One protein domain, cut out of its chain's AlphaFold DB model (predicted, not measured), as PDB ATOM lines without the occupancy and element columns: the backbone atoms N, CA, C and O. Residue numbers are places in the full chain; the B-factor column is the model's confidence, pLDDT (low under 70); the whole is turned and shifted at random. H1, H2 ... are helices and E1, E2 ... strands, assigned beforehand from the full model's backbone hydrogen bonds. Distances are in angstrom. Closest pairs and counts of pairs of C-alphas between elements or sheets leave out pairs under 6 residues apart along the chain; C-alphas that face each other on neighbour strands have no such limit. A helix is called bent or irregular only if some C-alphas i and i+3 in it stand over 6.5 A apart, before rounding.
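AT A GLANCE: This is residues 4 to 203 of the 205 residues of an uncharacterized protein of Acidovorax sp. YL-MeA13-2016 (UniProt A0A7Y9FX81). Picture one long antiparallel sheet of ten strands, curled like part of a barrel, with H6 in its hollow and H1 and H5 on that same face. H3 crosses the opposite face over E5 and E6, H2 touches H5 without being on the sheet, and H4 lies beyond H3, its centre the farthest from the mean of the C-alphas. The printed part has 200 residues, with six named helices and ten named strands in the order H1 E1 E2 H2 E3 E4 H3 H4 E5 E6 E7 E8 H5 H6 E9 E10. The sheet's order is E8 E7 E6 E5 E4 E3 E2 E1 E9 E10, and the class is mixed, helices and strands. The whole is compact, with a radius of gyration of the C-alphas of 17.5 A and spans of 52 by 44 by 27 A.

HOW THE PARTS SIT: Start with H1, residues 4 to 12, which stands up from the sheet over E2, residues 29 to 39, at a height over the sheet of 10.0 A; their closest C-alphas are those of Thr 11 and His 36, 6.2 A apart. E1, residues 14 to 21, forms a hairpin with E2; look for N 17 and O 32, 2.8 A apart. H2, residues 53 to 59, is only just not on the sheet, with 4 pairs of C-alphas within 10 A. E3, residues 62 to 68, is the antiparallel neighbour of E2, with N 39 and O 62 at 3.0 A, and forms a hairpin with E4, residues 76 to 78, where N 65 and O 76 are 2.8 A apart. H3, residues 81 to 96, runs across E5, residues 114 to 120, at 86 degrees on the local plane; their closest C-alphas are those of His 88 and Ala 116, 4.8 A apart. H4, residues 100 to 106, is close to H3 but not clearly touching, the C-alphas of Ile 95 and Arg 103 being closest at 7.8 A. E5 pairs with E4 at N 77 and O 119, 2.8 A. It begins a meander, each strand the antiparallel neighbour of the one before, with E6, residues 125 to 130, E7, residues 139 to 143, and E8, residues 148 to 153; find N 117 and O 127 at 2.8 A, N 128 and O 140 at 2.8 A, and N 150 and O 141 at 2.9 A. H5, residues 156 to 163, touches H2 at a steep tilt of 66 degrees, the C-alphas of Phe 56 and Val 157 being closest at 6.3 A. The sheet curls round H6, residues 168 to 177, whose closest C-alphas to E9, residues 187 to 195, are those of Ala 175 and Ile 190, 5.1 A apart. E9 bends by 64 degrees at residue 191; it pairs with E1 at N 18 and O 192, 2.8 A, and forms a hairpin with E10, residues 200 to 202, at N 193 and O 201, 2.8 A. H1, H5 and H6 on one face and H3 on the other make three layers, helices on both faces of a sheet. Every O i to N i+4 pair is within hydrogen-bond range in H1, H2, H4, H5 and H6, against 8 of 12 in H3.

IN THESE COORDINATES: Find C-alpha 4 at (41.830, 42.114, -10.219), where H1 begins. E1 is 22.3 A long, and E2, the longest strand, runs 32.2 A from C-alpha 29 at (42.199, 45.927, 26.405). H3 is 22.8 A long and irregular, with C-alphas 82 and 85 7.2 A apart. E9 is 22.3 A long, and E10 ends at C-alpha 202, at (32.690, 50.099, 16.477).

THE WHOLE: The C-alphas farthest apart, those of Pro 26 and Gly 46, are 55.6 A apart. The printed part has no cut, and its one long link is E2 to H2, residues 40 to 52. The mean pLDDT of the printed part is 93.7, and residues 181 and 183 are under 70.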
ATOM      1  N   GLU A   4      40.428  41.854 -10.579       93.31
ATOM      2  CA  GLU A   4      41.830  42.114 -10.219       93.31
ATOM      3  C   GLU A   4      41.945  43.143  -9.086       93.31
ATOM      4  O   GLU A   4      42.681  42.932  -8.121       93.31
ATOM      5  N   ASP A   5      41.162  44.224  -9.157       95.75
ATOM      6  CA  ASP A   5      41.091  45.232  -8.098       95.75
ATOM      7  C   ASP A   5      40.570  44.616  -6.793       95.75
ATOM      8  O   ASP A   5      41.105  44.906  -5.724       95.75
ATOM      9  N   LEU A   6      39.576  43.722  -6.871       96.38
ATOM     10  CA  LEU A   6      39.058  43.015  -5.701       96.38
ATOM     11  C   LEU A   6      40.112  42.083  -5.106       96.38
ATOM     12  O   LEU A   6      40.294  42.064  -3.893       96.38
ATOM     13  N   HIS A   7      40.855  41.353  -5.937       96.94
ATOM     14  CA  HIS A   7      41.960  40.520  -5.473       96.94
ATOM     15  C   HIS A   7      43.031  41.349  -4.750       96.94
ATOM     16  O   HIS A   7      43.483  40.978  -3.663       96.94
ATOM     17  N   HIS A   8      43.407  42.502  -5.307       96.94
ATOM     18  CA  HIS A   8      44.319  43.439  -4.653       96.94
ATOM     19  C   HIS A   8      43.744  44.019  -3.358       96.94
ATOM     20  O   HIS A   8      44.475  44.137  -2.374       96.94
ATOM     21  N   ALA A   9      42.450  44.338  -3.329       97.38
ATOM     22  CA  ALA A   9      41.773  44.815  -2.133       97.38
ATOM     23  C   ALA A   9      41.798  43.755  -1.023       97.38
ATOM     24  O   ALA A   9      42.242  44.062   0.078       97.38
ATOM     25  N   VAL A  10      41.423  42.503  -1.316       97.88
ATOM     26  CA  VAL A  10      41.441  41.398  -0.340       97.88
ATOM     27  C   VAL A  10      42.859  41.156   0.182       97.88
ATOM     28  O   VAL A  10      43.086  41.157   1.387       97.88
ATOM     29  N   THR A  11      43.833  40.969  -0.711       97.38
ATOM     30  CA  THR A  11      45.214  40.621  -0.320       97.38
ATOM     31  C   THR A  11      45.964  41.769   0.356       97.38
ATOM     32  O   THR A  11      46.892  41.534   1.131       97.38
ATOM     33  N   GLY A  12      45.580  43.017   0.080       97.31
ATOM     34  CA  GLY A  12      46.170  44.212   0.678       97.31
ATOM     35  C   GLY A  12      45.505  44.664   1.979       97.31
ATOM     36  O   GLY A  12      46.106  45.475   2.699       97.31
ATOM     37  N   HIS A  13      44.295  44.184   2.275       98.06
ATOM     38  CA  HIS A  13      43.520  44.601   3.439       98.06
ATOM     39  C   HIS A  13      44.054  43.957   4.722       98.06
ATOM     40  O   HIS A  13      44.288  42.751   4.813       98.06
ATOM     41  N   ARG A  14      44.309  44.813   5.708       97.75
ATOM     42  CA  ARG A  14      44.854  44.455   7.018       97.75
ATOM     43  C   ARG A  14      44.483  45.526   8.025       97.75
ATOM     44  O   ARG A  14      44.244  46.676   7.651       97.75
ATOM     45  N   GLY A  15      44.542  45.185   9.295       97.44
ATOM     46  CA  GLY A  15      44.214  46.133  10.340       97.44
ATOM     47  C   GLY A  15      44.355  45.527  11.714       97.44
ATOM     48  O   GLY A  15      45.088  44.559  11.919       97.44
ATOM     49  N   GLU A  16      43.642  46.126  12.651       97.56
ATOM     50  CA  GLU A  16      43.652  45.747  14.045       97.56
ATOM     51  C   GLU A  16      42.231  45.729  14.609       97.56
ATOM     52  O   GLU A  16      41.425  46.625  14.346       97.56
ATOM     53  N   PHE A  17      41.945  44.721  15.426       97.00
ATOM     54  CA  PHE A  17      40.807  44.708  16.330       97.00
ATOM     55  C   PHE A  17      41.244  45.214  17.699       97.00
ATOM     56  O   PHE A  17      42.215  44.716  18.274       97.00
ATOM     57  N   ILE A  18      40.508  46.177  18.243       96.38
ATOM     58  CA  ILE A  18      40.595  46.548  19.651       96.38
ATOM     59  C   ILE A  18      39.611  45.665  20.403       96.38
ATOM     60  O   ILE A  18      38.407  45.727  20.155       96.38
ATOM     61  N   CYS A  19      40.118  44.853  21.324       94.94
ATOM     62  CA  CYS A  19      39.315  43.889  22.058       94.94
ATOM     63  C   CYS A  19      39.323  44.158  23.560       94.94
ATOM     64  O   CYS A  19      40.336  44.575  24.119       94.94
ATOM     65  N   GLU A  20      38.223  43.835  24.229       94.25
ATOM     66  CA  GLU A  20      38.081  43.869  25.680       94.25
ATOM     67  C   GLU A  20      37.903  42.471  26.257       94.25
ATOM     68  O   GLU A  20      37.196  41.631  25.707       94.25
ATOM     69  N   ARG A  21      38.536  42.217  27.400       93.25
ATOM     70  CA  ARG A  21      38.356  40.956  28.112       93.25
ATOM     71  C   ARG A  21      36.961  40.876  28.733       93.25
ATOM     72  O   ARG A  21      36.595  41.711  29.560       93.25
ATOM     73  N   ILE A  22      36.236  39.808  28.420       89.75
ATOM     74  CA  ILE A  22      34.887  39.564  28.939       89.75
ATOM     75  C   ILE A  22      34.938  39.281  30.451       89.75
ATOM     76  O   ILE A  22      35.806  38.549  30.932       89.75
ATOM     77  N   ASN A  23      33.977  39.836  31.203       87.62
ATOM     78  CA  ASN A  23      33.751  39.583  32.636       87.62
ATOM     79  C   ASN A  23      34.971  39.829  33.548       87.62
ATOM     80  O   ASN A  23      35.128  39.159  34.570       87.62
ATOM     81  N   HIS A  24      35.837  40.787  33.210       86.94
ATOM     82  CA  HIS A  24      37.044  41.072  33.986       86.94
ATOM     83  C   HIS A  24      37.089  42.511  34.513       86.94
ATOM     84  O   HIS A  24      36.853  43.470  33.781       86.94
ATOM     85  N   GLN A  25      37.465  42.666  35.787       82.31
ATOM     86  CA  GLN A  25      37.764  43.958  36.404       82.31
ATOM     87  C   GLN A  25      39.160  43.934  37.052       82.31
ATOM     88  O   GLN A  25      39.467  42.995  37.785       82.31
ATOM     89  N   PRO A  26      40.010  44.955  36.825       88.69
ATOM     90  CA  PRO A  26      39.766  46.140  35.997       88.69
ATOM     91  C   PRO A  26      39.663  45.811  34.499       88.69
ATOM     92  O   PRO A  26      40.096  44.743  34.062       88.69
ATOM     93  N   ARG A  27      39.088  46.746  33.731       92.12
ATOM     94  CA  ARG A  27      38.982  46.670  32.269       92.12
ATOM     95  C   ARG A  27      40.349  46.369  31.653       92.12
ATOM     96  O   ARG A  27      41.323  47.056  31.960       92.12
ATOM     97  N   GLN A  28      40.409  45.358  30.792       94.56
ATOM     98  CA  GLN A  28      41.615  44.980  30.056       94.56
ATOM     99  C   GLN A  28      41.341  45.086  28.565       94.56
ATOM    100  O   GLN A  28      40.331  44.572  28.091       94.56
ATOM    101  N   ILE A  29      42.256  45.740  27.852       95.31
ATOM    102  CA  ILE A  29      42.199  45.927  26.405       95.31
ATOM    103  C   ILE A  29      43.413  45.256  25.782       95.31
ATOM    104  O   ILE A  29      44.516  45.345  26.327       95.31
ATOM    105  N   LYS A  30      43.209  44.623  24.632       93.75
ATOM    106  CA  LYS A  30      44.288  44.176  23.759       93.75
ATOM    107  C   LYS A  30      44.014  44.585  22.323       93.75
ATOM    108  O   LYS A  30      42.883  44.903  21.961       93.75
ATOM    109  N   THR A  31      45.060  44.516  21.520       95.62
ATOM    110  CA  THR A  31      44.988  44.751  20.086       95.62
ATOM    111  C   THR A  31      45.375  43.468  19.368       95.62
ATOM    112  O   THR A  31      46.389  42.858  19.712       95.62
ATOM    113  N   VAL A  32      44.566  43.050  18.399       95.25
ATOM    114  CA  VAL A  32      44.811  41.859  17.580       95.25
ATOM    115  C   VAL A  32      44.957  42.278  16.128       95.25
ATOM    116  O   VAL A  32      44.032  42.843  15.554       95.25
ATOM    117  N   ALA A  33      46.118  42.011  15.532       96.56
ATOM    118  CA  ALA A  33      46.350  42.292  14.122       96.56
ATOM    119  C   ALA A  33      45.667  41.237  13.242       96.56
ATOM    120  O   ALA A  33      45.832  40.034  13.474       96.56
ATOM    121  N   PHE A  34      44.963  41.689  12.204       96.88
ATOM    122  CA  PHE A  34      44.300  40.818  11.238       96.88
ATOM    123  C   PHE A  34      44.793  41.035   9.803       96.88
ATOM    124  O   PHE A  34      45.261  42.115   9.425       96.88
ATOM    125  N   GLY A  35      44.610  40.003   8.983       97.44
ATOM    126  CA  GLY A  35      44.689  40.065   7.523       97.44
ATOM    127  C   GLY A  35      43.719  39.080   6.869       97.44
ATOM    128  O   GLY A  35      42.859  38.508   7.536       97.44
ATOM    129  N   HIS A  36      43.868  38.847   5.569       97.94
ATOM    130  CA  HIS A  36      43.141  37.797   4.849       97.94
ATOM    131  C   HIS A  36      44.120  36.748   4.332       97.94
ATOM    132  O   HIS A  36      45.238  37.078   3.934       97.94
ATOM    133  N   THR A  37      43.699  35.486   4.309       97.38
ATOM    134  CA  THR A  37      44.460  34.416   3.651       97.38
ATOM    135  C   THR A  37      43.717  33.984   2.404       97.38
ATOM    136  O   THR A  37      42.557  33.590   2.478       97.38
ATOM    137  N   VAL A  38      44.392  34.056   1.261       97.62
ATOM    138  CA  VAL A  38      43.840  33.694  -0.046       97.62
ATOM    139  C   VAL A  38      44.591  32.479  -0.573       97.62
ATOM    140  O   VAL A  38      45.820  32.509  -0.673       97.62
ATOM    141  N   ALA A  39      43.867  31.418  -0.922       96.69
ATOM    142  CA  ALA A  39      44.447  30.318  -1.683       96.69
ATOM    143  C   ALA A  39      44.467  30.669  -3.182       96.69
ATOM    144  O   ALA A  39      43.548  31.337  -3.665       96.69
ATOM    145  N   PRO A  40      45.482  30.219  -3.941       93.25
ATOM    146  CA  PRO A  40      45.524  30.442  -5.384       93.25
ATOM    147  C   PRO A  40      44.338  29.760  -6.068       93.25
ATOM    148  O   PRO A  40      43.931  28.674  -5.644       93.25
ATOM    149  N   SER A  41      43.817  30.366  -7.136       93.00
ATOM    150  CA  SER A  41      42.790  29.723  -7.954       93.00
ATOM    151  C   SER A  41      43.299  28.401  -8.528       93.00
ATOM    152  O   SER A  41      44.479  28.231  -8.856       93.00
ATOM    153  N   GLN A  42      42.395  27.430  -8.601       89.31
ATOM    154  CA  GLN A  42      42.651  26.112  -9.164       89.31
ATOM    155  C   GLN A  42      41.557  25.791 -10.181       89.31
ATOM    156  O   GLN A  42      40.437  26.281 -10.040       89.31
ATOM    157  N   PRO A  43      41.847  24.961 -11.200       83.00
ATOM    158  CA  PRO A  43      40.826  24.527 -12.139       83.00
ATOM    159  C   PRO A  43      39.665  23.851 -11.407       83.00
ATOM    160  O   PRO A  43      39.815  22.777 -10.826       83.00
ATOM    161  N   THR A  44      38.498  24.477 -11.469       82.44
ATOM    162  CA  THR A  44      37.260  23.983 -10.872       82.44
ATOM    163  C   THR A  44      36.335  23.541 -12.000       82.44
ATOM    164  O   THR A  44      35.751  24.338 -12.731       82.44
ATOM    165  N   ALA A  45      36.256  22.230 -12.219       79.50
ATOM    166  CA  ALA A  45      35.382  21.682 -13.250       79.50
ATOM    167  C   ALA A  45      33.929  21.666 -12.760       79.50
ATOM    168  O   ALA A  45      33.653  21.229 -11.646       79.50
ATOM    169  N   GLY A  46      32.996  22.078 -13.623       84.19
ATOM    170  CA  GLY A  46      31.564  21.890 -13.381       84.19
ATOM    171  C   GLY A  46      30.937  22.855 -12.374       84.19
ATOM    172  O   GLY A  46      29.906  22.518 -11.799       84.19
ATOM    173  N   LEU A  47      31.520  24.041 -12.169       91.56
ATOM    174  CA  LEU A  47      30.860  25.076 -11.375       91.56
ATOM    175  C   LEU A  47      29.520  25.490 -12.008       91.56
ATOM    176  O   LEU A  47      29.467  25.732 -13.219       91.56
ATOM    177  N   PRO A  48      28.446  25.617 -11.209       92.50
ATOM    178  CA  PRO A  48      27.196  26.208 -11.661       92.50
ATOM    179  C   PRO A  48      27.398  27.622 -12.225       92.50
ATOM    180  O   PRO A  48      28.098  28.451 -11.645       92.50
ATOM    181  N   GLY A  49      26.749  27.917 -13.353       93.44
ATOM    182  CA  GLY A  49      26.812  29.219 -14.027       93.44
ATOM    183  C   GLY A  49      25.939  30.297 -13.376       93.44
ATOM    184  O   GLY A  49      25.157  30.939 -14.072       93.44
ATOM    185  N   VAL A  50      26.030  30.472 -12.056       93.81
ATOM    186  CA  VAL A  50      25.187  31.387 -11.259       93.81
ATOM    187  C   VAL A  50      26.039  32.296 -10.377       93.81
ATOM    188  O   VAL A  50      27.203  32.000 -10.125       93.81
ATOM    189  N   GLY A  51      25.483  33.424  -9.921       90.06
ATOM    190  CA  GLY A  51      26.048  34.198  -8.803       90.06
ATOM    191  C   GLY A  51      27.506  34.645  -8.946       90.06
ATOM    192  O   GLY A  51      28.191  34.782  -7.933       90.06
ATOM    193  N   ARG A  52      28.004  34.832 -10.180       94.75
ATOM    194  CA  ARG A  52      29.423  35.130 -10.473       94.75
ATOM    195  C   ARG A  52      30.394  34.144  -9.799       94.75
ATOM    196  O   ARG A  52      31.491  34.509  -9.389       94.75
ATOM    197  N   LEU A  53      29.974  32.889  -9.675       93.88
ATOM    198  CA  LEU A  53      30.722  31.842  -8.992       93.88
ATOM    199  C   LEU A  53      32.024  31.502  -9.727       93.88
ATOM    200  O   LEU A  53      33.076  31.427  -9.103       93.88
ATOM    201  N   GLY A  54      31.950  31.365 -11.057       94.38
ATOM    202  CA  GLY A  54      33.126  31.167 -11.911       94.38
ATOM    203  C   GLY A  54      34.125  32.315 -11.771       94.38
ATOM    204  O   GLY A  54      35.263  32.076 -11.396       94.38
ATOM    205  N   ASP A  55      33.666  33.562 -11.936       94.81
ATOM    206  CA  ASP A  55      34.479  34.770 -11.725       94.81
ATOM    207  C   ASP A  55      35.228  34.751 -10.380       94.81
ATOM    208  O   ASP A  55      36.413  35.090 -10.316       94.81
ATOM    209  N   PHE A  56      34.536  34.376  -9.295       96.31
ATOM    210  CA  PHE A  56      35.145  34.280  -7.973       96.31
ATOM    211  C   PHE A  56      36.230  33.200  -7.942       96.31
ATOM    212  O   PHE A  56      37.351  33.515  -7.556       96.31
ATOM    213  N   TYR A  57      35.941  31.968  -8.375       96.25
ATOM    214  CA  TYR A  57      36.904  30.861  -8.277       96.25
ATOM    215  C   TYR A  57      38.036  30.901  -9.308       96.25
ATOM    216  O   TYR A  57      39.103  30.335  -9.066       96.25
ATOM    217  N   ASP A  58      37.854  31.629 -10.408       94.69
ATOM    218  CA  ASP A  58      38.931  31.980 -11.337       94.69
ATOM    219  C   ASP A  58      39.924  32.962 -10.687       94.69
ATOM    220  O   ASP A  58      41.121  32.940 -10.989       94.69
ATOM    221  N   THR A  59      39.440  33.788  -9.753       95.56
ATOM    222  CA  THR A  59      40.227  34.807  -9.042       95.56
ATOM    223  C   THR A  59      40.814  34.287  -7.724       95.56
ATOM    224  O   THR A  59      41.959  34.587  -7.391       95.56
ATOM    225  N   PHE A  60      40.049  33.496  -6.973       96.31
ATOM    226  CA  PHE A  60      40.354  33.044  -5.617       96.31
ATOM    227  C   PHE A  60      40.129  31.533  -5.498       96.31
ATOM    228  O   PHE A  60      39.058  31.040  -5.818       96.31
ATOM    229  N   GLY A  61      41.092  30.771  -4.978       95.44
ATOM    230  CA  GLY A  61      40.859  29.351  -4.667       95.44
ATOM    231  C   GLY A  61      39.992  29.159  -3.421       95.44
ATOM    232  O   GLY A  61      39.148  28.269  -3.369       95.44
ATOM    233  N   SER A  62      40.221  30.004  -2.419       97.69
ATOM    234  CA  SER A  62      39.457  30.143  -1.179       97.69
ATOM    235  C   SER A  62      39.871  31.450  -0.496       97.69
ATOM    236  O   SER A  62      40.927  32.010  -0.821       97.69
ATOM    237  N   ILE A  63      39.065  31.940   0.449       98.50
ATOM    238  CA  ILE A  63      39.408  33.119   1.254       98.50
ATOM    239  C   ILE A  63      39.027  32.884   2.716       98.50
ATOM    240  O   ILE A  63      37.858  32.665   3.029       98.50
ATOM    241  N   LEU A  64      40.005  33.002   3.611       97.88
ATOM    242  CA  LEU A  64      39.788  33.200   5.042       97.88
ATOM    243  C   LEU A  64      39.840  34.694   5.348       97.88
ATOM    244  O   LEU A  64      40.842  35.362   5.065       97.88
ATOM    245  N   PHE A  65      38.766  35.216   5.932       98.06
ATOM    246  CA  PHE A  65      38.627  36.627   6.251       98.06
ATOM    247  C   PHE A  65      38.955  36.937   7.707       98.06
ATOM    248  O   PHE A  65      38.562  36.193   8.604       98.06
ATOM    249  N   TYR A  66      39.617  38.081   7.926       97.25
ATOM    250  CA  TYR A  66      39.925  38.616   9.255       97.25
ATOM    251  C   TYR A  66      40.683  37.620  10.136       97.25
ATOM    252  O   TYR A  66      40.320  37.368  11.278       97.25
ATOM    253  N   VAL A  67      41.734  37.031   9.571       96.06
ATOM    254  CA  VAL A  67      42.574  36.044  10.238       96.06
ATOM    255  C   VAL A  67      43.472  36.733  11.256       96.06
ATOM    256  O   VAL A  67      44.271  37.594  10.879       96.06
ATOM    257  N   ASP A  68      43.391  36.319  12.518       93.31
ATOM    258  CA  ASP A  68      44.391  36.619  13.535       93.31
ATOM    259  C   ASP A  68      45.736  36.042  13.109       93.31
ATOM    260  O   ASP A  68      45.929  34.828  13.007       93.31
ATOM    261  N   THR A  69      46.693  36.935  12.903       86.75
ATOM    262  CA  THR A  69      48.043  36.579  12.464       86.75
ATOM    263  C   THR A  69      48.821  35.717  13.465       86.75
ATOM    264  O   THR A  69      49.822  35.112  13.080       86.75
ATOM    265  N   LEU A  70      48.386  35.641  14.728       87.25
ATOM    266  CA  LEU A  70      49.038  34.848  15.770       87.25
ATOM    267  C   LEU A  70      48.394  33.475  15.968       87.25
ATOM    268  O   LEU A  70      49.107  32.477  16.067       87.25
ATOM    269  N   THR A  71      47.065  33.420  16.060       86.25
ATOM    270  CA  THR A  71      46.336  32.187  16.407       86.25
ATOM    271  C   THR A  71      45.763  31.454  15.195       86.25
ATOM    272  O   THR A  71      45.472  30.261  15.285       86.25
ATOM    273  N   GLY A  72      45.610  32.141  14.058       88.38
ATOM    274  CA  GLY A  72      44.945  31.612  12.870       88.38
ATOM    275  C   GLY A  72      43.419  31.559  12.980       88.38
ATOM    276  O   GLY A  72      42.774  30.984  12.105       88.38
ATOM    277  N   GLU A  73      42.824  32.128  14.032       90.56
ATOM    278  CA  GLU A  73      41.372  32.307  14.096       90.56
ATOM    279  C   GLU A  73      40.902  33.270  13.016       90.56
ATOM    280  O   GLU A  73      41.585  34.242  12.723       90.56
ATOM    281  N   ALA A  74      39.741  33.009  12.421       94.88
ATOM    282  CA  ALA A  74      39.209  33.785  11.308       94.88
ATOM    283  C   ALA A  74      37.710  34.021  11.498       94.88
ATOM    284  O   ALA A  74      37.029  33.207  12.120       94.88
ATOM    285  N   ALA A  75      37.201  35.112  10.932       96.00
ATOM    286  CA  ALA A  75      35.795  35.476  11.054       96.00
ATOM    287  C   ALA A  75      34.894  34.687  10.095       96.00
ATOM    288  O   ALA A  75      33.818  34.238  10.478       96.00
ATOM    289  N   LYS A  76      35.323  34.536   8.836       97.44
ATOM    290  CA  LYS A  76      34.559  33.871   7.769       97.44
ATOM    291  C   LYS A  76      35.505  33.097   6.855       97.44
ATOM    292  O   LYS A  76      36.647  33.514   6.649       97.44
ATOM    293  N   HIS A  77      35.023  32.011   6.266       98.00
ATOM    294  CA  HIS A  77      35.762  31.202   5.305       98.00
ATOM    295  C   HIS A  77      34.887  30.908   4.090       98.00
ATOM    296  O   HIS A  77      33.864  30.252   4.227       98.00
ATOM    297  N   ILE A  78      35.301  31.343   2.900       98.38
ATOM    298  CA  ILE A  78      34.774  30.818   1.634       98.38
ATOM    299  C   ILE A  78      35.720  29.716   1.171       98.38
ATOM    300  O   ILE A  78      36.893  29.995   0.907       98.38
ATOM    301  N   VAL A  79      35.233  28.476   1.107       97.50
ATOM    302  CA  VAL A  79      36.064  27.284   0.873       97.50
ATOM    303  C   VAL A  79      36.227  26.981  -0.615       97.50
ATOM    304  O   VAL A  79      35.410  27.376  -1.440       97.50
ATOM    305  N   HIS A  80      37.236  26.183  -0.959       96.69
ATOM    306  CA  HIS A  80      37.356  25.641  -2.312       96.69
ATOM    307  C   HIS A  80      36.203  24.658  -2.635       96.69
ATOM    308  O   HIS A  80      35.818  23.881  -1.755       96.69
ATOM    309  N   PRO A  81      35.702  24.583  -3.889       96.38
ATOM    310  CA  PRO A  81      34.546  23.755  -4.258       96.38
ATOM    311  C   PRO A  81      34.677  22.257  -3.965       96.38
ATOM    312  O   PRO A  81      33.677  21.569  -3.781       96.38
ATOM    313  N   SER A  82      35.905  21.741  -3.845       95.31
ATOM    314  CA  SER A  82      36.149  20.356  -3.411       95.31
ATOM    315  C   SER A  82      35.655  20.050  -1.992       95.31
ATOM    316  O   SER A  82      35.559  18.879  -1.640       95.31
ATOM    317  N   HIS A  83      35.378  21.070  -1.175       95.88
ATOM    318  CA  HIS A  83      34.882  20.927   0.196       95.88
ATOM    319  C   HIS A  83      33.367  21.114   0.320       95.88
ATOM    320  O   HIS A  83      32.824  20.851   1.389       95.88
ATOM    321  N   TRP A  84      32.672  21.536  -0.742       96.12
ATOM    322  CA  TRP A  84      31.246  21.866  -0.659       96.12
ATOM    323  C   TRP A  84      30.373  20.686  -0.275       96.12
ATOM    324  O   TRP A  84      29.462  20.871   0.512       96.12
ATOM    325  N   ALA A  85      30.653  19.488  -0.795       95.88
ATOM    326  CA  ALA A  85      29.855  18.309  -0.470       95.88
ATOM    327  C   ALA A  85      29.900  18.005   1.035       95.88
ATOM    328  O   ALA A  85      28.860  17.959   1.672       95.88
ATOM    329  N   ALA A  86      31.106  17.914   1.609       96.06
ATOM    330  CA  ALA A  86      31.272  17.657   3.039       96.06
ATOM    331  C   ALA A  86      30.617  18.750   3.898       96.06
ATOM    332  O   ALA A  86      29.892  18.448   4.833       96.06
ATOM    333  N   MET A  87      30.813  20.019   3.539       95.75
ATOM    334  CA  MET A  87      30.228  21.121   4.302       95.75
ATOM    335  C   MET A  87      28.710  21.233   4.127       95.75
ATOM    336  O   MET A  87      28.017  21.712   5.018       95.75
ATOM    337  N   HIS A  88      28.182  20.818   2.975       96.12
ATOM    338  CA  HIS A  88      26.745  20.744   2.760       96.12
ATOM    339  C   HIS A  88      26.128  19.624   3.594       96.12
ATOM    340  O   HIS A  88      25.074  19.861   4.166       96.12
ATOM    341  N   ASP A  89      26.791  18.472   3.712       96.19
ATOM    342  CA  ASP A  89      26.362  17.388   4.602       96.19
ATOM    343  C   ASP A  89      26.343  17.873   6.067       96.19
ATOM    344  O   ASP A  89      25.311  17.777   6.727       96.19
ATOM    345  N   ASP A  90      27.419  18.523   6.535       95.44
ATOM    346  CA  ASP A  90      27.504  19.082   7.900       95.44
ATOM    347  C   ASP A  90      26.433  20.162   8.175       95.44
ATOM    348  O   ASP A  90      25.978  20.352   9.305       95.44
ATOM    349  N   PHE A  91      26.041  20.918   7.150       96.12
ATOM    350  CA  PHE A  91      24.915  21.848   7.219       96.12
ATOM    351  C   PHE A  91      23.574  21.109   7.265       96.12
ATOM    352  O   PHE A  91      22.689  21.475   8.039       96.12
ATOM    353  N   TYR A  92      23.412  20.077   6.438       94.62
ATOM    354  CA  TYR A  92      22.165  19.336   6.317       94.62
ATOM    355  C   TYR A  92      21.820  18.589   7.611       94.62
ATOM    356  O   TYR A  92      20.643  18.527   7.961       94.62
ATOM    357  N   ASP A  93      22.819  18.158   8.386       93.88
ATOM    358  CA  ASP A  93      22.646  17.576   9.727       93.88
ATOM    359  C   ASP A  93      21.838  18.473  10.690       93.88
ATOM    360  O   ASP A  93      21.133  17.966  11.568       93.88
ATOM    361  N   TRP A  94      21.894  19.803  10.533       93.56
ATOM    362  CA  TRP A  94      21.064  20.736  11.312       93.56
ATOM    363  C   TRP A  94      19.600  20.710  10.882       93.56
ATOM    364  O   TRP A  94      18.701  20.824  11.711       93.56
ATOM    365  N   ILE A  95      19.356  20.547   9.584       92.56
ATOM    366  CA  ILE A  95      18.016  20.531   8.999       92.56
ATOM    367  C   ILE A  95      17.346  19.170   9.201       92.56
ATOM    368  O   ILE A  95      16.129  19.095   9.376       92.56
ATOM    369  N   GLU A  96      18.115  18.080   9.180       91.06
ATOM    370  CA  GLU A  96      17.575  16.728   9.331       91.06
ATOM    371  C   GLU A  96      16.854  16.511  10.659       91.06
ATOM    372  O   GLU A  96      15.908  15.727  10.709       91.06
ATOM    373  N   GLN A  97      17.255  17.244  11.697       89.19
ATOM    374  CA  GLN A  97      16.687  17.160  13.042       89.19
ATOM    375  C   GLN A  97      15.284  17.763  13.158       89.19
ATOM    376  O   GLN A  97      14.595  17.462  14.131       89.19
ATOM    377  N   LEU A  98      14.863  18.569  12.180       92.25
ATOM    378  CA  LEU A  98      13.548  19.196  12.168       92.25
ATOM    379  C   LEU A  98      12.456  18.218  11.741       92.25
ATOM    380  O   LEU A  98      12.623  17.483  10.755       92.25
ATOM    381  N   ASP A  99      11.308  18.289  12.408       93.06
ATOM    382  CA  ASP A  99      10.102  17.594  11.968       93.06
ATOM    383  C   ASP A  99       9.401  18.296  10.787       93.06
ATOM    384  O   ASP A  99       9.791  19.375  10.337       93.06
ATOM    385  N   ASP A 100       8.380  17.653  10.218       92.44
ATOM    386  CA  ASP A 100       7.681  18.172   9.034       92.44
ATOM    387  C   ASP A 100       6.970  19.518   9.286       92.44
ATOM    388  O   ASP A 100       6.812  20.303   8.345       92.44
ATOM    389  N   GLU A 101       6.528  19.785  10.519       93.62
ATOM    390  CA  GLU A 101       5.861  21.035  10.893       93.62
ATOM    391  C   GLU A 101       6.891  22.162  11.003       93.62
ATOM    392  O   GLU A 101       6.742  23.192  10.342       93.62
ATOM    393  N   GLU A 102       7.989  21.921  11.721       93.31
ATOM    394  CA  GLU A 102       9.109  22.857  11.852       93.31
ATOM    395  C   GLU A 102       9.692  23.212  10.482       93.31
ATOM    396  O   GLU A 102       9.857  24.388  10.154       93.31
ATOM    397  N   ARG A 103       9.931  22.208   9.629       92.38
ATOM    398  CA  ARG A 103      10.441  22.407   8.263       92.38
ATOM    399  C   ARG A 103       9.556  23.337   7.444       92.38
ATOM    400  O   ARG A 103      10.081  24.153   6.691       92.38
ATOM    401  N   ALA A 104       8.237  23.191   7.550       90.62
ATOM    402  CA  ALA A 104       7.290  24.005   6.798       90.62
ATOM    403  C   ALA A 104       7.206  25.449   7.318       90.62
ATOM    404  O   ALA A 104       6.868  26.347   6.546       90.62
ATOM    405  N   GLU A 105       7.497  25.669   8.601       92.38
ATOM    406  CA  GLU A 105       7.447  26.986   9.231       92.38
ATOM    407  C   GLU A 105       8.733  27.794   9.018       92.38
ATOM    408  O   GLU A 105       8.656  28.979   8.688       92.38
ATOM    409  N   ILE A 106       9.906  27.173   9.189       92.94
ATOM    410  CA  ILE A 106      11.172  27.916   9.319       92.94
ATOM    411  C   ILE A 106      12.090  27.811   8.100       92.94
ATOM    412  O   ILE A 106      12.923  28.695   7.888       92.94
ATOM    413  N   LEU A 107      11.975  26.755   7.285       95.00
ATOM    414  CA  LEU A 107      12.875  26.594   6.145       95.00
ATOM    415  C   LEU A 107      12.408  27.412   4.942       95.00
ATOM    416  O   LEU A 107      11.247  27.327   4.532       95.00
ATOM    417  N   PRO A 108      13.320  28.140   4.281       95.00
ATOM    418  CA  PRO A 108      12.982  28.828   3.052       95.00
ATOM    419  C   PRO A 108      12.684  27.826   1.929       95.00
ATOM    420  O   PRO A 108      13.333  26.787   1.800       95.00
ATOM    421  N   GLU A 109      11.773  28.180   1.018       94.38
ATOM    422  CA  GLU A 109      11.391  27.317  -0.115       94.38
ATOM    423  C   GLU A 109      12.576  26.911  -1.011       94.38
ATOM    424  O   GLU A 109      12.511  25.936  -1.758       94.38
ATOM    425  N   TRP A 110      13.670  27.672  -1.004       95.88
ATOM    426  CA  TRP A 110      14.865  27.395  -1.798       95.88
ATOM    427  C   TRP A 110      15.881  26.478  -1.112       95.88
ATOM    428  O   TRP A 110      16.867  26.135  -1.757       95.88
ATOM    429  N   ILE A 111      15.653  26.037   0.130       96.25
ATOM    430  CA  ILE A 111      16.649  25.318   0.941       96.25
ATOM    431  C   ILE A 111      17.256  24.093   0.236       96.25
ATOM    432  O   ILE A 111      18.461  23.880   0.263       96.25
ATOM    433  N   HIS A 112      16.442  23.342  -0.507       94.38
ATOM    434  CA  HIS A 112      16.852  22.145  -1.252       94.38
ATOM    435  C   HIS A 112      17.602  22.447  -2.565       94.38
ATOM    436  O   HIS A 112      18.010  21.532  -3.276       94.38
ATOM    437  N   ARG A 113      17.741  23.728  -2.922       95.75
ATOM    438  CA  ARG A 113      18.433  24.224  -4.121       95.75
ATOM    439  C   ARG A 113      19.707  24.985  -3.770       95.75
ATOM    440  O   ARG A 113      20.263  25.637  -4.648       95.75
ATOM    441  N   CYS A 114      20.153  24.963  -2.516       97.06
ATOM    442  CA  CYS A 114      21.379  25.632  -2.097       97.06
ATOM    443  C   CYS A 114      22.529  24.647  -1.862       97.06
ATOM    444  O   CYS A 114      22.325  23.441  -1.766       97.06
ATOM    445  N   THR A 115      23.742  25.181  -1.766       97.12
ATOM    446  CA  THR A 115      24.924  24.466  -1.276       97.12
ATOM    447  C   THR A 115      25.651  25.333  -0.257       97.12
ATOM    448  O   THR A 115      25.649  26.562  -0.378       97.12
ATOM    449  N   ALA A 116      26.307  24.706   0.719       97.88
ATOM    450  CA  ALA A 116      27.225  25.413   1.600       97.88
ATOM    451  C   ALA A 116      28.533  25.692   0.844       97.88
ATOM    452  O   ALA A 116      29.182  24.775   0.338       97.88
ATOM    453  N   ILE A 117      28.899  26.968   0.736       97.88
ATOM    454  CA  ILE A 117      30.118  27.449   0.061       97.88
ATOM    455  C   ILE A 117      31.137  28.041   1.037       97.88
ATOM    456  O   ILE A 117      32.251  28.389   0.644       97.88
ATOM    457  N   GLY A 118      30.760  28.173   2.305       98.25
ATOM    458  CA  GLY A 118      31.606  28.706   3.353       98.25
ATOM    459  C   GLY A 118      31.014  28.516   4.742       98.25
ATOM    460  O   GLY A 118      29.937  27.943   4.896       98.25
ATOM    461  N   GLU A 119      31.707  29.047   5.738       97.88
ATOM    462  CA  GLU A 119      31.330  28.970   7.149       97.88
ATOM    463  C   GLU A 119      31.833  30.183   7.943       97.88
ATOM    464  O   GLU A 119      32.749  30.901   7.519       97.88
ATOM    465  N   SER A 120      31.262  30.375   9.131       96.31
ATOM    466  CA  SER A 120      31.942  31.063  10.230       96.31
ATOM    467  C   SER A 120      32.655  29.982  11.062       96.31
ATOM    468  O   SER A 120      31.986  29.129  11.650       96.31
ATOM    469  N   PRO A 121      34.002  29.934  11.078       93.94
ATOM    470  CA  PRO A 121      34.720  28.776  11.605       93.94
ATOM    471  C   PRO A 121      34.369  28.437  13.057       93.94
ATOM    472  O   PRO A 121      34.469  29.286  13.940       93.94
ATOM    473  N   ARG A 122      34.078  27.154  13.317       87.81
ATOM    474  CA  ARG A 122      33.782  26.588  14.654       87.81
ATOM    475  C   ARG A 122      32.492  27.095  15.310       87.81
ATOM    476  O   ARG A 122      32.352  26.949  16.523       87.81
ATOM    477  N   THR A 123      31.567  27.670  14.545       90.50
ATOM    478  CA  THR A 123      30.309  28.195  15.101       90.50
ATOM    479  C   THR A 123      29.089  27.383  14.694       90.50
ATOM    480  O   THR A 123      28.040  27.615  15.259       90.50
ATOM    481  N   GLY A 124      29.187  26.493  13.699       92.44
ATOM    482  CA  GLY A 124      28.009  25.847  13.104       92.44
ATOM    483  C   GLY A 124      27.212  26.745  12.146       92.44
ATOM    484  O   GLY A 124      26.164  26.323  11.669       92.44
ATOM    485  N   ASN A 125      27.715  27.947  11.825       96.38
ATOM    486  CA  ASN A 125      27.063  28.873  10.896       96.38
ATOM    487  C   ASN A 125      27.659  28.721   9.498       96.38
ATOM    488  O   ASN A 125      28.881  28.764   9.327       96.38
ATOM    489  N   TYR A 126      26.799  28.619   8.488       98.12
ATOM    490  CA  TYR A 126      27.201  28.328   7.112       98.12
ATOM    491  C   TYR A 126      26.883  29.482   6.171       98.12
ATOM    492  O   TYR A 126      25.873  30.168   6.306       98.12
ATOM    493  N   ILE A 127      27.740  29.672   5.174       98.50
ATOM    494  CA  ILE A 127      27.517  30.587   4.058       98.50
ATOM    495  C   ILE A 127      26.956  29.749   2.915       98.50
ATOM    496  O   ILE A 127      27.633  28.868   2.377       98.50
ATOM    497  N   LEU A 128      25.708  30.011   2.555       98.50
ATOM    498  CA  LEU A 128      24.943  29.266   1.568       98.50
ATOM    499  C   LEU A 128      24.861  30.054   0.264       98.50
ATOM    500  O   LEU A 128      24.702  31.275   0.269       98.50
ATOM    501  N   MET A 129      24.898  29.350  -0.863       98.19
ATOM    502  CA  MET A 129      24.529  29.912  -2.159       98.19
ATOM    503  C   MET A 129      23.398  29.108  -2.780       98.19
ATOM    504  O   MET A 129      23.478  27.883  -2.875       98.19
ATOM    505  N   VAL A 130      22.366  29.805  -3.253       98.06
ATOM    506  CA  VAL A 130      21.275  29.186  -4.012       98.06
ATOM    507  C   VAL A 130      21.741  28.928  -5.444       98.06
ATOM    508  O   VAL A 130      22.278  29.817  -6.100       98.06
ATOM    509  N   LEU A 131      21.546  27.713  -5.944       96.81
ATOM    510  CA  LEU A 131      22.058  27.264  -7.240       96.81
ATOM    511  C   LEU A 131      21.027  27.343  -8.370       96.81
ATOM    512  O   LEU A 131      21.414  27.352  -9.536       96.81
ATOM    513  N   ASP A 132      19.736  27.394  -8.042       96.19
ATOM    514  CA  ASP A 132      18.642  27.413  -9.018       96.19
ATOM    515  C   ASP A 132      17.385  28.113  -8.467       96.19
ATOM    516  O   ASP A 132      17.185  28.227  -7.257       96.19
ATOM    517  N   GLY A 133      16.502  28.561  -9.361       95.81
ATOM    518  CA  GLY A 133      15.267  29.273  -9.044       95.81
ATOM    519  C   GLY A 133      15.406  30.797  -9.015       95.81
ATOM    520  O   GLY A 133      16.361  31.368  -9.534       95.81
ATOM    521  N   ALA A 134      14.416  31.468  -8.422       95.00
ATOM    522  CA  ALA A 134      14.343  32.933  -8.398       95.00
ATOM    523  C   ALA A 134      15.487  33.590  -7.603       95.00
ATOM    524  O   ALA A 134      15.914  34.687  -7.946       95.00
ATOM    525  N   GLU A 135      16.007  32.889  -6.593       97.19
ATOM    526  CA  GLU A 135      17.098  33.360  -5.731       97.19
ATOM    527  C   GLU A 135      18.485  32.892  -6.218       97.19
ATOM    528  O   GLU A 135      19.480  33.085  -5.523       97.19
ATOM    529  N   ALA A 136      18.575  32.249  -7.391       97.75
ATOM    530  CA  ALA A 136      19.817  31.657  -7.884       97.75
ATOM    531  C   ALA A 136      20.971  32.672  -7.933       97.75
ATOM    532  O   ALA A 136      20.876  33.742  -8.532       97.75
ATOM    533  N   GLY A 137      22.097  32.290  -7.337       97.81
ATOM    534  CA  GLY A 137      23.308  33.088  -7.230       97.81
ATOM    535  C   GLY A 137      23.406  33.946  -5.972       97.81
ATOM    536  O   GLY A 137      24.516  34.371  -5.659       97.81
ATOM    537  N   LYS A 138      22.311  34.164  -5.235       98.62
ATOM    538  CA  LYS A 138      22.347  34.916  -3.977       98.62
ATOM    539  C   LYS A 138      23.077  34.157  -2.874       98.62
ATOM    540  O   LYS A 138      23.088  32.923  -2.851       98.62
ATOM    541  N   VAL A 139      23.658  34.923  -1.953       98.56
ATOM    542  CA  VAL A 139      24.399  34.425  -0.792       98.56
ATOM    543  C   VAL A 139      23.615  34.700   0.484       98.56
ATOM    544  O   VAL A 139      23.246  35.845   0.764       98.56
ATOM    545  N   PHE A 140      23.421  33.649   1.271       98.44
ATOM    546  CA  PHE A 140      22.768  33.679   2.574       98.44
ATOM    547  C   PHE A 140      23.740  33.211   3.654       98.44
ATOM    548  O   PHE A 140      24.658  32.441   3.382       98.44
ATOM    549  N   GLU A 141      23.526  33.647   4.886       97.62
ATOM    550  CA  GLU A 141      24.127  33.029   6.063       97.62
ATOM    551  C   GLU A 141      23.048  32.298   6.852       97.62
ATOM    552  O   GLU A 141      21.977  32.853   7.092       97.62
ATOM    553  N   PHE A 142      23.337  31.054   7.222       97.56
ATOM    554  CA  PHE A 142      22.567  30.304   8.200       97.56
ATOM    555  C   PHE A 142      23.178  30.525   9.582       97.56
ATOM    556  O   PHE A 142      24.350  30.192   9.786       97.56
ATOM    557  N   ASP A 143      22.393  31.084  10.499       94.81
ATOM    558  CA  ASP A 143      22.741  31.196  11.913       94.81
ATOM    559  C   ASP A 143      22.065  30.077  12.706       94.81
ATOM    560  O   ASP A 143      20.840  30.042  12.825       94.81
ATOM    561  N   HIS A 144      22.869  29.167  13.255       92.00
ATOM    562  CA  HIS A 144      22.377  27.992  13.963       92.00
ATOM    563  C   HIS A 144      21.717  28.322  15.315       92.00
ATOM    564  O   HIS A 144      20.892  27.542  15.782       92.00
ATOM    565  N   ASP A 145      22.048  29.466  15.935       88.81
ATOM    566  CA  ASP A 145      21.575  29.814  17.282       88.81
ATOM    567  C   ASP A 145      20.124  30.310  17.221       88.81
ATOM    568  O   ASP A 145      19.290  29.934  18.046       88.81
ATOM    569  N   GLY A 146      19.822  31.155  16.229       88.94
ATOM    570  CA  GLY A 146      18.473  31.652  15.944       88.94
ATOM    571  C   GLY A 146      17.690  30.806  14.936       88.94
ATOM    572  O   GLY A 146      16.495  31.028  14.762       88.94
ATOM    573  N   PHE A 147      18.353  29.852  14.278       92.50
ATOM    574  CA  PHE A 147      17.833  29.111  13.129       92.50
ATOM    575  C   PHE A 147      17.353  30.041  11.993       92.50
ATOM    576  O   PHE A 147      16.282  29.867  11.412       92.50
ATOM    577  N   GLU A 148      18.148  31.068  11.684       94.50
ATOM    578  CA  GLU A 148      17.790  32.123  10.727       94.50
ATOM    579  C   GLU A 148      18.557  31.997   9.404       94.50
ATOM    580  O   GLU A 148      19.727  31.622   9.374       94.50
ATOM    581  N   PHE A 149      17.904  32.380   8.300       96.69
ATOM    582  CA  PHE A 149      18.505  32.463   6.965       96.69
ATOM    583  C   PHE A 149      18.550  33.920   6.507       96.69
ATOM    584  O   PHE A 149      17.546  34.488   6.072       96.69
ATOM    585  N   ILE A 150      19.723  34.535   6.597       96.12
ATOM    586  CA  ILE A 150      19.900  35.973   6.397       96.12
ATOM    587  C   ILE A 150      20.495  36.217   5.011       96.12
ATOM    588  O   ILE A 150      21.616  35.796   4.732       96.12
ATOM    589  N   GLU A 151      19.779  36.928   4.136       97.44
ATOM    590  CA  GLU A 151      20.334  37.352   2.843       97.44
ATOM    591  C   GLU A 151      21.493  38.333   3.075       97.44
ATOM    592  O   GLU A 151      21.331  39.384   3.705       97.44
ATOM    593  N   ARG A 152      22.686  38.003   2.572       97.00
ATOM    594  CA  ARG A 152      23.880  38.837   2.763       97.00
ATOM    595  C   ARG A 152      24.283  39.602   1.513       97.00
ATOM    596  O   ARG A 152      24.780  40.723   1.673       97.00
ATOM    597  N   ALA A 153      24.089  39.031   0.321       97.81
ATOM    598  CA  ALA A 153      24.422  39.666  -0.954       97.81
ATOM    599  C   ALA A 153      23.767  38.982  -2.168       97.81
ATOM    600  O   ALA A 153      23.480  37.787  -2.149       97.81
ATOM    601  N   ASP A 154      23.674  39.719  -3.278       97.69
ATOM    602  CA  ASP A 154      23.142  39.218  -4.555       97.69
ATOM    603  C   ASP A 154      24.040  38.180  -5.254       97.69
ATOM    604  O   ASP A 154      23.605  37.501  -6.181       97.69
ATOM    605  N   ASN A 155      25.324  38.119  -4.895       97.56
ATOM    606  CA  ASN A 155      26.311  37.200  -5.466       97.56
ATOM    607  C   ASN A 155      27.583  37.133  -4.607       97.56
ATOM    608  O   ASN A 155      27.804  37.982  -3.742       97.56
ATOM    609  N   LEU A 156      28.451  36.151  -4.876       96.56
ATOM    610  CA  LEU A 156      29.658  35.907  -4.073       96.56
ATOM    611  C   LEU A 156      30.697  37.034  -4.159       96.56
ATOM    612  O   LEU A 156      31.394  37.325  -3.185       96.56
ATOM    613  N   VAL A 157      30.772  37.713  -5.306       97.38
ATOM    614  CA  VAL A 157      31.654  38.875  -5.473       97.38
ATOM    615  C   VAL A 157      31.155  40.045  -4.621       97.38
ATOM    616  O   VAL A 157      31.940  40.627  -3.880       97.38
ATOM    617  N   ALA A 158      29.851  40.335  -4.648       97.50
ATOM    618  CA  ALA A 158      29.236  41.362  -3.804       97.50
ATOM    619  C   ALA A 158      29.343  41.029  -2.304       97.50
ATOM    620  O   ALA A 158      29.594  41.919  -1.496       97.50
ATOM    621  N   TYR A 159      29.224  39.751  -1.927       97.81
ATOM    622  CA  TYR A 159      29.466  39.300  -0.553       97.81
ATOM    623  C   TYR A 159      30.909  39.583  -0.112       97.81
ATOM    624  O   TYR A 159      31.136  40.112   0.974       97.81
ATOM    625  N   THR A 160      31.883  39.305  -0.983       97.62
ATOM    626  CA  THR A 160      33.304  39.588  -0.726       97.62
ATOM    627  C   THR A 160      33.567  41.088  -0.598       97.62
ATOM    628  O   THR A 160      34.255  41.506   0.327       97.62
ATOM    629  N   GLU A 161      32.998  41.909  -1.487       96.88
ATOM    630  CA  GLU A 161      33.089  43.373  -1.406       96.88
ATOM    631  C   GLU A 161      32.508  43.891  -0.079       96.88
ATOM    632  O   GLU A 161      33.160  44.679   0.603       96.88
ATOM    633  N   LYS A 162      31.338  43.385   0.335       96.19
ATOM    634  CA  LYS A 162      30.695  43.731   1.611       96.19
ATOM    635  C   LYS A 162      31.535  43.318   2.819       96.19
ATOM    636  O   LYS A 162      31.676  44.093   3.758       96.19
ATOM    637  N   LEU A 163      32.151  42.135   2.788       96.69
ATOM    638  CA  LEU A 163      33.076  41.707   3.837       96.69
ATOM    639  C   LEU A 163      34.323  42.587   3.922       96.69
ATOM    640  O   LEU A 163      34.952  42.582   4.970       96.69
ATOM    641  N   LEU A 164      34.696  43.334   2.881       96.56
ATOM    642  CA  LEU A 164      35.783  44.314   2.939       96.56
ATOM    643  C   LEU A 164      35.309  45.709   3.351       96.56
ATOM    644  O   LEU A 164      36.147  46.595   3.441       96.56
ATOM    645  N   ASP A 165      34.028  45.955   3.583       94.38
ATOM    646  CA  ASP A 165      33.517  47.269   3.986       94.38
ATOM    647  C   ASP A 165      32.548  47.086   5.153       94.38
ATOM    648  O   ASP A 165      31.333  47.203   5.011       94.38
ATOM    649  N   LEU A 166      33.102  46.677   6.303       93.25
ATOM    650  CA  LEU A 166      32.295  46.358   7.478       93.25
ATOM    651  C   LEU A 166      31.525  47.592   7.943       93.25
ATOM    652  O   LEU A 166      32.110  48.646   8.182       93.25
ATOM    653  N   ASP A 167      30.230  47.422   8.167       93.06
ATOM    654  CA  ASP A 167      29.457  48.319   9.014       93.06
ATOM    655  C   ASP A 167      29.456  47.813  10.470       93.06
ATOM    656  O   ASP A 167      29.996  46.748  10.793       93.06
ATOM    657  N   ALA A 168      28.861  48.595  11.372       94.00
ATOM    658  CA  ALA A 168      28.770  48.236  12.788       94.00
ATOM    659  C   ALA A 168      28.028  46.905  13.014       94.00
ATOM    660  O   ALA A 168      28.388  46.147  13.912       94.00
ATOM    661  N   GLY A 169      27.023  46.600  12.186       93.12
ATOM    662  CA  GLY A 169      26.237  45.372  12.296       93.12
ATOM    663  C   GLY A 169      27.046  44.135  11.921       93.12
ATOM    664  O   GLY A 169      27.027  43.141  12.642       93.12
ATOM    665  N   LEU A 170      27.813  44.202  10.835       92.25
ATOM    666  CA  LEU A 170      28.673  43.106  10.400       92.25
ATOM    667  C   LEU A 170      29.883  42.931  11.323       92.25
ATOM    668  O   LEU A 170      30.312  41.806  11.560       92.25
ATOM    669  N   LEU A 171      30.413  44.014  11.900       95.81
ATOM    670  CA  LEU A 171      31.436  43.893  12.938       95.81
ATOM    671  C   LEU A 171      30.881  43.230  14.205       95.81
ATOM    672  O   LEU A 171      31.567  42.404  14.802       95.81
ATOM    673  N   LEU A 172      29.652  43.567  14.604       94.19
ATOM    674  CA  LEU A 172      28.977  42.943  15.741       94.19
ATOM    675  C   LEU A 172      28.722  41.444  15.505       94.19
ATOM    676  O   LEU A 172      28.955  40.640  16.407       94.19
ATOM    677  N   ASP A 173      28.311  41.063  14.292       91.81
ATOM    678  CA  ASP A 173      28.186  39.662  13.858       91.81
ATOM    679  C   ASP A 173      29.518  38.917  14.039       91.81
ATOM    680  O   ASP A 173      29.596  37.913  14.747       91.81
ATOM    681  N   ILE A 174      30.609  39.485  13.515       93.69
ATOM    682  CA  ILE A 174      31.955  38.919  13.669       93.69
ATOM    683  C   ILE A 174      32.350  38.817  15.148       93.69
ATOM    684  O   ILE A 174      32.835  37.769  15.571       93.69
ATOM    685  N   ALA A 175      32.121  39.857  15.953       92.56
ATOM    686  CA  ALA A 175      32.458  39.874  17.380       92.56
ATOM    687  C   ALA A 175      31.715  38.799  18.192       92.56
ATOM    688  O   ALA A 175      32.244  38.292  19.183       92.56
ATOM    689  N   SER A 176      30.505  38.434  17.761       88.81
ATOM    690  CA  SER A 176      29.658  37.446  18.435       88.81
ATOM    691  C   SER A 176      30.191  36.020  18.283       88.81
ATOM    692  O   SER A 176      30.085  35.211  19.213       88.81
ATOM    693  N   HIS A 177      30.834  35.743  17.148       85.00
ATOM    694  CA  HIS A 177      31.263  34.407  16.739       85.00
ATOM    695  C   HIS A 177      32.782  34.194  16.798       85.00
ATOM    696  O   HIS A 177      33.250  33.096  17.098       85.00
ATOM    697  N   MET A 178      33.569  35.243  16.566       83.88
ATOM    698  CA  MET A 178      35.026  35.204  16.618       83.88
ATOM    699  C   MET A 178      35.506  35.589  18.021       83.88
ATOM    700  O   MET A 178      35.626  36.767  18.360       83.88
ATOM    701  N   ARG A 179      35.792  34.586  18.857       72.81
ATOM    702  CA  ARG A 179      36.346  34.799  20.201       72.81
ATOM    703  C   ARG A 179      37.804  34.387  20.241       72.81
ATOM    704  O   ARG A 179      38.091  33.202  20.161       72.81
ATOM    705  N   PHE A 180      38.689  35.349  20.503       75.56
ATOM    706  CA  PHE A 180      40.094  35.055  20.783       75.56
ATOM    707  C   PHE A 180      40.207  34.320  22.114       75.56
ATOM    708  O   PHE A 180      40.043  34.946  23.164       75.56
ATOM    709  N   ILE A 181      40.471  33.013  22.074       68.62
ATOM    710  CA  ILE A 181      40.659  32.188  23.272       68.62
ATOM    711  C   ILE A 181      42.153  31.996  23.525       68.62
ATOM    712  O   ILE A 181      42.862  31.344  22.761       68.62
ATOM    713  N   GLU A 182      42.640  32.546  24.633       73.44
ATOM    714  CA  GLU A 182      44.003  32.286  25.110       73.44
ATOM    715  C   GLU A 182      44.050  31.045  26.017       73.44
ATOM    716  O   GLU A 182      43.015  30.557  26.475       73.44
ATOM    717  N   ALA A 183      45.259  30.540  26.299       64.69
ATOM    718  CA  ALA A 183      45.505  29.286  27.027       64.69
ATOM    719  C   ALA A 183      44.732  29.143  28.359       64.69
ATOM    720  O   ALA A 183      44.408  28.028  28.764       64.69
ATOM    721  N   ASP A 184      44.368  30.263  28.988       70.44
ATOM    722  CA  ASP A 184      43.629  30.323  30.254       70.44
ATOM    723  C   ASP A 184      42.099  30.472  30.079       70.44
ATOM    724  O   ASP A 184      41.417  30.950  30.986       70.44
ATOM    725  N   GLN A 185      41.538  30.112  28.914       76.88
ATOM    726  CA  GLN A 185      40.113  30.307  28.569       76.88
ATOM    727  C   GLN A 185      39.671  31.779  28.624       76.88
ATOM    728  O   GLN A 185      38.491  32.098  28.794       76.88
ATOM    729  N   VAL A 186      40.624  32.701  28.490       82.88
ATOM    730  CA  VAL A 186      40.331  34.131  28.440       82.88
ATOM    731  C   VAL A 186      39.698  34.442  27.100       82.88
ATOM    732  O   VAL A 186      40.311  34.199  26.066       82.88
ATOM    733  N   GLN A 187      38.489  34.996  27.145       88.12
ATOM    734  CA  GLN A 187      37.751  35.427  25.967       88.12
ATOM    735  C   GLN A 187      37.811  36.940  25.830       88.12
ATOM    736  O   GLN A 187      37.675  37.685  26.810       88.12
ATOM    737  N   TRP A 188      37.984  37.378  24.592       91.31
ATOM    738  CA  TRP A 188      38.082  38.779  24.237       91.31
ATOM    739  C   TRP A 188      36.998  39.133  23.224       91.31
ATOM    740  O   TRP A 188      36.847  38.450  22.217       91.31
ATOM    741  N   TRP A 189      36.264  40.199  23.515       93.19
ATOM    742  CA  TRP A 189      35.210  40.766  22.686       93.19
ATOM    743  C   TRP A 189      35.775  41.875  21.802       93.19
ATOM    744  O   TRP A 189      36.500  42.731  22.308       93.19
ATOM    745  N   ILE A 190      35.454  41.890  20.510       95.44
ATOM    746  CA  ILE A 190      35.868  42.968  19.602       95.44
ATOM    747  C   ILE A 190      34.999  44.200  19.866       95.44
ATOM    748  O   ILE A 190      33.785  44.128  19.765       95.44
ATOM    749  N   LEU A 191      35.622  45.331  20.187       95.38
ATOM    750  CA  LEU A 191      34.939  46.613  20.377       95.38
ATOM    751  C   LEU A 191      34.985  47.480  19.123       95.38
ATOM    752  O   LEU A 191      34.024  48.171  18.802       95.38
ATOM    753  N   GLU A 192      36.133  47.485  18.450       97.25
ATOM    754  CA  GLU A 192      36.394  48.338  17.299       97.25
ATOM    755  C   GLU A 192      37.326  47.620  16.320       97.25
ATOM    756  O   GLU A 192      38.234  46.893  16.728       97.25
ATOM    757  N   MET A 193      37.119  47.860  15.032       97.12
ATOM    758  CA  MET A 193      38.032  47.518  13.952       97.12
ATOM    759  C   MET A 193      38.611  48.804  13.365       97.12
ATOM    760  O   MET A 193      37.871  49.750  13.091       97.12
ATOM    761  N   ALA A 194      39.926  48.832  13.156       97.50
ATOM    762  CA  ALA A 194      40.608  49.871  12.395       97.50
ATOM    763  C   ALA A 194      41.440  49.237  11.274       97.50
ATOM    764  O   ALA A 194      42.233  48.333  11.539       97.50
ATOM    765  N   ASP A 195      41.302  49.718  10.038       97.38
ATOM    766  CA  ASP A 195      42.008  49.148   8.885       97.38
ATOM    767  C   ASP A 195      43.091  50.063   8.288       97.38
ATOM    768  O   ASP A 195      43.237  51.247   8.609       97.38
ATOM    769  N   ASN A 196      43.871  49.502   7.365       96.75
ATOM    770  CA  ASN A 196      44.931  50.203   6.645       96.75
ATOM    771  C   ASN A 196      44.439  51.199   5.579       96.75
ATOM    772  O   ASN A 196      45.273  51.834   4.928       96.75
ATOM    773  N   ARG A 197      43.123  51.335   5.385       95.81
ATOM    774  CA  ARG A 197      42.493  52.366   4.544       95.81
ATOM    775  C   ARG A 197      42.067  53.581   5.373       95.81
ATOM    776  O   ARG A 197      41.717  54.608   4.798       95.81
ATOM    777  N   GLY A 198      42.175  53.497   6.701       95.12
ATOM    778  CA  GLY A 198      41.797  54.550   7.639       95.12
ATOM    779  C   GLY A 198      40.354  54.445   8.127       95.12
ATOM    780  O   GLY A 198      39.892  55.362   8.806       95.12
ATOM    781  N   ASN A 199      39.651  53.354   7.809       94.75
ATOM    782  CA  ASN A 199      38.313  53.108   8.328       94.75
ATOM    783  C   ASN A 199      38.388  52.724   9.805       94.75
ATOM    784  O   ASN A 199      39.328  52.053  10.241       94.75
ATOM    785  N   ARG A 200      37.377  53.146  10.565       96.62
ATOM    786  CA  ARG A 200      37.164  52.767  11.962       96.62
ATOM    787  C   ARG A 200      35.693  52.476  12.190       96.62
ATOM    788  O   ARG A 200      34.852  53.305  11.853       96.62
ATOM    789  N   VAL A 201      35.405  51.314  12.761       96.56
ATOM    790  CA  VAL A 201      34.044  50.809  12.963       96.56
ATOM    791  C   VAL A 201      33.960  50.227  14.363       96.56
ATOM    792  O   VAL A 201      34.815  49.431  14.734       96.56
ATOM    793  N   GLY A 202      32.960  50.633  15.142       95.31
ATOM    794  CA  GLY A 202      32.690  50.099  16.477       95.31
ATOM    795  C   GLY A 202      31.508  49.131  16.475       95.31
ATOM    796  O   GLY A 202      30.643  49.220  15.607       95.31
ATOM    797  N   THR A 203      31.450  48.229  17.457       90.19
ATOM    798  CA  THR A 203      30.272  47.369  17.690       90.19
ATOM    799  C   THR A 203      29.111  48.111  18.355       90.19
ATOM    800  O   THR A 203      27.982  47.635  18.336       90.19
TER     801      THR A 203